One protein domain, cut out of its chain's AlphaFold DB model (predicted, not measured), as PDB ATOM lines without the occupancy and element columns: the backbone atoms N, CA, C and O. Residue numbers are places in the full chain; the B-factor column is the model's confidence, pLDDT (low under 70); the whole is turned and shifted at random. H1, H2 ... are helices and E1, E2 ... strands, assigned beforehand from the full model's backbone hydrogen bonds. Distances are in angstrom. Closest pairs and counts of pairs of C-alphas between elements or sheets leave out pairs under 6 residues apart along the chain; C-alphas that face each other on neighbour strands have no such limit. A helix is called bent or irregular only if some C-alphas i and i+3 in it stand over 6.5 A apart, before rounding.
ATOM      1  N   ILE A   6     370.194 293.986 226.354       93.44
ATOM      2  CA  ILE A   6     369.813 295.030 227.304       93.44
ATOM      3  C   ILE A   6     368.420 294.702 227.842       93.44
ATOM      4  O   ILE A   6     367.543 294.275 227.089       93.44
ATOM      5  N   TYR A   7     368.234 294.885 229.143       94.31
ATOM      6  CA  TYR A   7     366.987 294.636 229.853       94.31
ATOM      7  C   TYR A   7     366.646 295.841 230.720       94.31
ATOM      8  O   TYR A   7     367.528 296.418 231.348       94.31
ATOM      9  N   VAL A   8     365.359 296.170 230.799       96.88
ATOM     10  CA  VAL A   8     364.822 297.072 231.823       96.88
ATOM     11  C   VAL A   8     364.188 296.206 232.904       96.88
ATOM     12  O   VAL A   8     363.275 295.427 232.610       96.88
ATOM     13  N   LEU A   9     364.662 296.318 234.143       96.31
ATOM     14  CA  LEU A   9     364.262 295.461 235.259       96.31
ATOM     15  C   LEU A   9     362.927 295.881 235.878       96.31
ATOM     16  O   LEU A   9     362.831 296.200 237.058       96.31
ATOM     17  N   LYS A  10     361.860 295.849 235.080       96.81
ATOM     18  CA  LYS A  10     360.490 295.897 235.611       96.81
ATOM     19  C   LYS A  10     360.246 294.692 236.526       96.81
ATOM     20  O   LYS A  10     360.866 293.653 236.315       96.81
ATOM     21  N   GLU A  11     359.289 294.804 237.447       96.19
ATOM     22  CA  GLU A  11     358.914 293.787 238.450       96.19
ATOM     23  C   GLU A  11     359.081 292.333 237.967       96.19
ATOM     24  O   GLU A  11     359.928 291.596 238.464       96.19
ATOM     25  N   GLY A  12     358.349 291.931 236.920       96.50
ATOM     26  CA  GLY A  12     358.375 290.555 236.416       96.50
ATOM     27  C   GLY A  12     359.732 290.115 235.856       96.50
ATOM     28  O   GLY A  12     360.138 288.968 236.045       96.50
ATOM     29  N   VAL A  13     360.463 291.020 235.198       95.19
ATOM     30  CA  VAL A  13     361.810 290.736 234.682       95.19
ATOM     31  C   VAL A  13     362.793 290.622 235.841       95.19
ATOM     32  O   VAL A  13     363.560 289.666 235.877       95.19
ATOM     33  N   TYR A  14     362.742 291.549 236.798       95.75
ATOM     34  CA  TYR A  14     363.594 291.538 237.984       95.75
ATOM     35  C   TYR A  14     363.436 290.236 238.774       95.75
ATOM     36  O   TYR A  14     364.422 289.532 238.993       95.75
ATOM     37  N   GLN A  15     362.195 289.858 239.101       95.62
ATOM     38  CA  GLN A  15     361.906 288.620 239.828       95.62
ATOM     39  C   GLN A  15     362.354 287.380 239.043       95.62
ATOM     40  O   GLN A  15     363.004 286.498 239.600       95.62
ATOM     41  N   SER A  16     362.099 287.338 237.728       95.31
ATOM     42  CA  SER A  16     362.552 286.227 236.875       95.31
ATOM     43  C   SER A  16     364.078 286.094 236.852       95.31
ATOM     44  O   SER A  16     364.607 284.983 236.875       95.31
ATOM     45  N   MET A  17     364.801 287.215 236.797       93.25
ATOM     46  CA  MET A  17     366.264 287.218 236.769       93.25
ATOM     47  C   MET A  17     366.852 286.843 238.132       93.25
ATOM     48  O   MET A  17     367.735 285.988 238.180       93.25
ATOM     49  N   ARG A  18     366.326 287.392 239.235       92.81
ATOM     50  CA  ARG A  18     366.731 287.010 240.597       92.81
ATOM     51  C   ARG A  18     366.475 285.531 240.874       92.81
ATOM     52  O   ARG A  18     367.373 284.862 241.365       92.81
ATOM     53  N   ALA A  19     365.319 284.990 240.488       94.94
ATOM     54  CA  ALA A  19     365.018 283.567 240.664       94.94
ATOM     55  C   ALA A  19     365.947 282.655 239.844       94.94
ATOM     56  O   ALA A  19     366.306 281.566 240.286       94.94
ATOM     57  N   ARG A  20     366.346 283.090 238.642       92.75
ATOM     58  CA  ARG A  20     367.189 282.294 237.741       92.75
ATOM     59  C   ARG A  20     368.674 282.334 238.092       92.75
ATOM     60  O   ARG A  20     369.363 281.340 237.886       92.75
ATOM     61  N   PHE A  21     369.176 283.492 238.508       90.62
ATOM     62  CA  PHE A  21     370.612 283.741 238.658       90.62
ATOM     63  C   PHE A  21     371.041 283.965 240.112       90.62
ATOM     64  O   PHE A  21     372.234 283.925 240.384       90.62
ATOM     65  N   GLY A  22     370.105 284.168 241.044       90.69
ATOM     66  CA  GLY A  22     370.399 284.323 242.467       90.69
ATOM     67  C   GLY A  22     371.441 285.410 242.734       90.69
ATOM     68  O   GLY A  22     371.336 286.528 242.221       90.69
ATOM     69  N   ASP A  23     372.462 285.048 243.508       87.38
ATOM     70  CA  ASP A  23     373.549 285.939 243.931       87.38
ATOM     71  C   ASP A  23     374.488 286.350 242.785       87.38
ATOM     72  O   ASP A  23     375.135 287.395 242.862       87.38
ATOM     73  N   ASP A  24     374.510 285.599 241.676       88.50
ATOM     74  CA  ASP A  24     375.263 285.974 240.470       88.50
ATOM     75  C   ASP A  24     374.596 287.144 239.713       88.50
ATOM     76  O   ASP A  24     375.187 287.724 238.794       88.50
ATOM     77  N   PHE A  25     373.361 287.518 240.075       93.88
ATOM     78  CA  PHE A  25     372.639 288.642 239.480       93.88
ATOM     79  C   PHE A  25     373.041 289.984 240.104       93.88
ATOM     80  O   PHE A  25     372.240 290.668 240.743       93.88
ATOM     81  N   ARG A  26     374.299 290.371 239.891       95.50
ATOM     82  CA  ARG A  26     374.860 291.656 240.325       95.50
ATOM     83  C   ARG A  26     375.816 292.234 239.289       95.50
ATOM     84  O   ARG A  26     376.279 291.542 238.378       95.50
ATOM     85  N   CYS A  27     376.100 293.525 239.402       95.38
ATOM     86  CA  CYS A  27     376.946 294.224 238.446       95.38
ATOM     87  C   CYS A  27     378.406 293.779 238.562       95.38
ATOM     88  O   CYS A  27     379.044 293.983 239.583       95.38
ATOM     89  N   SER A  28     378.984 293.264 237.481       93.62
ATOM     90  CA  SER A  28     380.375 292.796 237.443       93.62
ATOM     91  C   SER A  28     381.415 293.925 237.480       93.62
ATOM     92  O   SER A  28     382.603 293.623 237.530       93.62
ATOM     93  N   GLN A  29     380.995 295.195 237.394       93.88
ATOM     94  CA  GLN A  29     381.893 296.357 237.419       93.88
ATOM     95  C   GLN A  29     381.901 297.072 238.773       93.88
ATOM     96  O   GLN A  29     382.968 297.375 239.288       93.88
ATOM     97  N   CYS A  30     380.727 297.364 239.344       94.62
ATOM     98  CA  CYS A  30     380.632 298.059 240.634       94.62
ATOM     99  C   CYS A  30     380.266 297.140 241.805       94.62
ATOM    100  O   CYS A  30     380.080 297.627 242.914       94.62
ATOM    101  N   ASP A  31     380.100 295.842 241.548       94.50
ATOM    102  CA  ASP A  31     379.699 294.808 242.506       94.50
ATOM    103  C   ASP A  31     378.336 295.045 243.187       94.50
ATOM    104  O   ASP A  31     377.904 294.257 244.016       94.50
ATOM    105  N   ARG A  32     377.574 296.083 242.835       95.25
ATOM    106  CA  ARG A  32     376.260 296.339 243.450       95.25
ATOM    107  C   ARG A  32     375.174 295.421 242.898       95.25
ATOM    108  O   ARG A  32     375.185 295.066 241.715       95.25
ATOM    109  N   GLU A  33     374.218 295.080 243.758       95.56
ATOM    110  CA  GLU A  33     372.971 294.433 243.348       95.56
ATOM    111  C   GLU A  33     372.168 295.341 242.413       95.56
ATOM    112  O   GLU A  33     372.222 296.572 242.507       95.56
ATOM    113  N   PHE A  34     371.411 294.720 241.512       97.00
ATOM    114  CA  PHE A  34     370.472 295.440 240.664       97.00
ATOM    115  C   PHE A  34     369.190 295.770 241.419       97.00
ATOM    116  O   PHE A  34     368.755 295.005 242.275       97.00
ATOM    117  N   GLN A  35     368.570 296.883 241.057       95.88
ATOM    118  CA  GLN A  35     367.306 297.338 241.618       95.88
ATOM    119  C   GLN A  35     366.185 297.274 240.578       95.88
ATOM    120  O   GLN A  35     366.415 297.137 239.371       95.88
ATOM    121  N   LEU A  36     364.942 297.386 241.052       96.38
ATOM    122  CA  LEU A  36     363.802 297.587 240.164       96.38
ATOM    123  C   LEU A  36     364.027 298.829 239.296       96.38
ATOM    124  O   LEU A  36     364.499 299.861 239.764       96.38
ATOM    125  N   TYR A  37     363.656 298.703 238.026       96.00
ATOM    126  CA  TYR A  37     363.807 299.707 236.973       96.00
ATOM    127  C   TYR A  37     365.241 300.016 236.526       96.00
ATOM    128  O   TYR A  37     365.403 300.810 235.598       96.00
ATOM    129  N   ASP A  38     366.259 299.337 237.065       97.25
ATOM    130  CA  ASP A  38     367.607 299.414 236.500       97.25
ATOM    131  C   ASP A  38     367.608 298.964 235.032       97.25
ATOM    132  O   ASP A  38     366.918 298.017 234.630       97.25
ATOM    133  N   VAL A  39     368.439 299.625 234.226       97.25
ATOM    134  CA  VAL A  39     368.774 299.162 232.880       97.25
ATOM    135  C   VAL A  39     370.075 298.380 232.968       97.25
ATOM    136  O   VAL A  39     371.120 298.922 233.334       97.25
ATOM    137  N   VAL A  40     370.013 297.093 232.641       96.56
ATOM    138  CA  VAL A  40     371.148 296.176 232.762       96.56
ATOM    139  C   VAL A  40     371.491 295.550 231.431       96.56
ATOM    140  O   VAL A  40     370.634 295.368 230.565       96.56
ATOM    141  N   MET A  41     372.752 295.171 231.280       94.12
ATOM    142  CA  MET A  41     373.213 294.428 230.125       94.12
ATOM    143  C   MET A  41     373.814 293.091 230.509       94.12
ATOM    144  O   MET A  41     374.542 292.969 231.495       94.12
ATOM    145  N   SER A  42     373.543 292.097 229.670       92.12
ATOM    146  CA  SER A  42     374.136 290.776 229.761       92.12
ATOM    147  C   SER A  42     375.156 290.569 228.648       92.12
ATOM    148  O   SER A  42     374.913 290.883 227.478       92.12
ATOM    149  N   LYS A  43     376.317 290.025 229.013       88.06
ATOM    150  CA  LYS A  43     377.395 289.676 228.089       88.06
ATOM    151  C   LYS A  43     377.781 288.212 228.290       88.06
ATOM    152  O   LYS A  43     378.241 287.853 229.376       88.06
ATOM    153  N   PRO A  44     377.638 287.355 227.266       83.94
ATOM    154  CA  PRO A  44     378.143 285.989 227.334       83.94
ATOM    155  C   PRO A  44     379.660 285.996 227.560       83.94
ATOM    156  O   PRO A  44     380.392 286.711 226.864       83.94
ATOM    157  N   SER A  45     380.148 285.212 228.519       75.62
ATOM    158  CA  SER A  45     381.587 285.010 228.686       75.62
ATOM    159  C   SER A  45     382.151 284.220 227.504       75.62
ATOM    160  O   SER A  45     381.553 283.252 227.045       75.62
ATOM    161  N   ARG A  46     383.341 284.599 227.016       69.31
ATOM    162  CA  ARG A  46     384.037 283.867 225.939       69.31
ATOM    163  C   ARG A  46     384.627 282.523 226.399       69.31
ATOM    164  O   ARG A  46     385.000 281.724 225.552       69.31
ATOM    165  N   ARG A  47     384.746 282.285 227.713       60.31
ATOM    166  CA  ARG A  47     385.394 281.097 228.310       60.31
ATOM    167  C   ARG A  47     384.429 280.201 229.111       60.31
ATOM    168  O   ARG A  47     384.849 279.561 230.066       60.31
ATOM    169  N   GLY A  48     383.139 280.168 228.766       59.94
ATOM    170  CA  GLY A  48     382.189 279.214 229.357       59.94
ATOM    171  C   GLY A  48     380.728 279.659 229.308       59.94
ATOM    172  O   GLY A  48     380.407 280.719 228.781       59.94
ATOM    173  N   SER A  49     379.847 278.866 229.924       63.41
ATOM    174  CA  SER A  49     378.385 279.063 229.974       63.41
ATOM    175  C   SER A  49     377.920 280.227 230.864       63.41
ATOM    176  O   SER A  49     376.719 280.421 231.044       63.41
ATOM    177  N   ARG A  50     378.847 280.979 231.472       76.94
ATOM    178  CA  ARG A  50     378.524 282.040 232.436       76.94
ATOM    179  C   ARG A  50     378.247 283.363 231.728       76.94
ATOM    180  O   ARG A  50     379.003 283.797 230.858       76.94
ATOM    181  N   VAL A  51     377.164 284.014 232.129       87.56
ATOM    182  CA  VAL A  51     376.774 285.347 231.666       87.56
ATOM    183  C   VAL A  51     377.278 286.367 232.679       87.56
ATOM    184  O   VAL A  51     377.083 286.182 233.874       87.56
ATOM    185  N   LYS A  52     377.933 287.429 232.205       91.38
ATOM    186  CA  LYS A  52     378.273 288.586 233.036       91.38
ATOM    187  C   LYS A  52     377.180 289.638 232.927       91.38
ATOM    188  O   LYS A  52     376.691 289.893 231.823       91.38
ATOM    189  N   TRP A  53     376.849 290.255 234.051       94.38
ATOM    190  CA  TRP A  53     375.823 291.284 234.151       94.38
ATOM    191  C   TRP A  53     376.440 292.622 234.525       94.38
ATOM    192  O   TRP A  53     377.388 292.674 235.302       94.38
ATOM    193  N   TYR A  54     375.905 293.709 233.984       95.38
ATOM    194  CA  TYR A  54     376.377 295.067 234.239       95.38
ATOM    195  C   TYR A  54     375.189 296.018 234.314       95.38
ATOM    196  O   TYR A  54     374.221 295.833 233.578       95.38
ATOM    197  N   HIS A  55     375.280 297.080 235.117       97.00
ATOM    198  CA  HIS A  55     374.481 298.281 234.854       97.00
ATOM    199  C   HIS A  55     374.872 298.810 233.477       97.00
ATOM    200  O   HIS A  55     376.056 298.780 233.131       97.00
ATOM    201  N   LEU A  56     373.902 299.286 232.697       94.62
ATOM    202  CA  LEU A  56     374.183 299.818 231.363       94.62
ATOM    203  C   LEU A  56     375.223 300.945 231.434       94.62
ATOM    204  O   LEU A  56     376.229 300.872 230.737       94.62
ATOM    205  N   SER A  57     375.054 301.880 232.373       94.19
ATOM    206  CA  SER A  57     376.000 302.975 232.617       94.19
ATOM    207  C   SER A  57     377.410 302.481 232.953       94.19
ATOM    208  O   SER A  57     378.383 302.944 232.370       94.19
ATOM    209  N   CYS A  58     377.541 301.488 233.840       94.69
ATOM    210  CA  CYS A  58     378.846 300.911 234.173       94.69
ATOM    211  C   CYS A  58     379.519 300.247 232.967       94.69
ATOM    212  O   CYS A  58     380.743 300.269 232.860       94.69
ATOM    213  N   TYR A  59     378.741 299.620 232.084       91.12
ATOM    214  CA  TYR A  59     379.285 299.004 230.879       91.12
ATOM    215  C   TYR A  59     379.695 300.038 229.830       91.12
ATOM    216  O   TYR A  59     380.716 299.862 229.174       91.12
ATOM    217  N   GLU A  60     378.916 301.106 229.667       90.12
ATOM    218  CA  GLU A  60     379.250 302.211 228.768       90.12
ATOM    219  C   GLU A  60     380.551 302.894 229.194       90.12
ATOM    220  O   GLU A  60     381.424 303.076 228.353       90.12
ATOM    221  N   SER A  61     380.747 303.161 230.492       88.12
ATOM    222  CA  SER A  61     382.028 303.678 231.004       88.12
ATOM    223  C   SER A  61     383.201 302.752 230.660       88.12
ATOM    224  O   SER A  61     384.207 303.201 230.131       88.12
ATOM    225  N   LEU A  62     383.027 301.441 230.850       83.31
ATOM    226  CA  LEU A  62     384.015 300.417 230.482       83.31
ATOM    227  C   LEU A  62     384.395 300.426 228.993       83.31
ATOM    228  O   LEU A  62     385.499 300.010 228.657       83.31
ATOM    229  N   LEU A  63     383.473 300.801 228.101       80.50
ATOM    230  CA  LEU A  63     383.739 300.892 226.663       80.50
ATOM    231  C   LEU A  63     384.441 302.189 226.272       80.50
ATOM    232  O   LEU A  63     385.155 302.188 225.277       80.50
ATOM    233  N   LEU A  64     384.195 303.278 227.000       73.19
ATOM    234  CA  LEU A  64     384.825 304.574 226.746       73.19
ATOM    235  C   LEU A  64     386.279 304.621 227.241       73.19
ATOM    236  O   LEU A  64     387.063 305.405 226.719       73.19
ATOM    237  N   ASP A  65     386.631 303.763 228.201       60.41
ATOM    238  CA  ASP A  65     387.996 303.594 228.715       60.41
ATOM    239  C   ASP A  65     388.867 302.620 227.873       60.41
ATOM    240  O   ASP A  65     389.991 302.302 228.271       60.41
ATOM    241  N   LEU A  66     388.361 302.109 226.738       54.81
ATOM    242  CA  LEU A  66     389.018 301.143 225.834       54.81
ATOM    243  C   LEU A  66     389.382 301.765 224.482       54.81
ATOM    244  O   LEU A  66     390.455 301.385 223.959       54.81
TER     245      LEU A  66
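Overview. This is residues 6 to 66 of the 66 residues of an uncharacterized protein of Candidatus Bathyarchaeota archaeon (UniProt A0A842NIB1). A small sheet of E1, E2 and E3 makes the middle, with a helix toward either end of the longest axis: H1 grazes the sheet, and H2 stands up from it. A long loop, residues 25 to 38, folds back from H1 to E2. The printed part has 61 residues, with two named helices and three named strands in the order E1 H1 E2 E3 H2; the sheet, E1 - E2 - E3, is antiparallel and the class mixed. It is compact, with a radius of gyration of the C-alphas of 11.4 A and spans of 34 by 26 by 18 A.

Arrangement. E1, residues 6 to 8, is the antiparallel neighbour of E2, residues 39 to 44; N 7 and O 40, 2.8 A apart, are within hydrogen-bond range. H1, residues 11 to 24, only grazes the sheet; it is irregular, with C-alphas 20 and 23 9.6 A apart. E2 and E3, residues 51 to 55, form a hairpin, with N 41 and O 54 at 2.8 A. H2, residues 56 to 64, lies over E3 at a height over the sheet of 9.4 A. O i to N i+4 pairs are within range throughout H2, and 8 of 10 in H1.

Along the chain. E1 begins at C-alpha 6 (369.813, 295.030, 227.304) and spans 7.0 A; H1 spans 18.2 A, E2 17.1 A and E3 13.5 A. H2, 12.5 A, ends at C-alpha 64 (384.825, 304.574, 226.746).

Size, cuts and confidence. The C-alphas farthest apart, of Gly 12 and Leu 66, are 34.1 A apart. The printed part has no cut; the link from H1 to E2 is long. Residues 46 to 49 and 65 to 66 have pLDDT under 70.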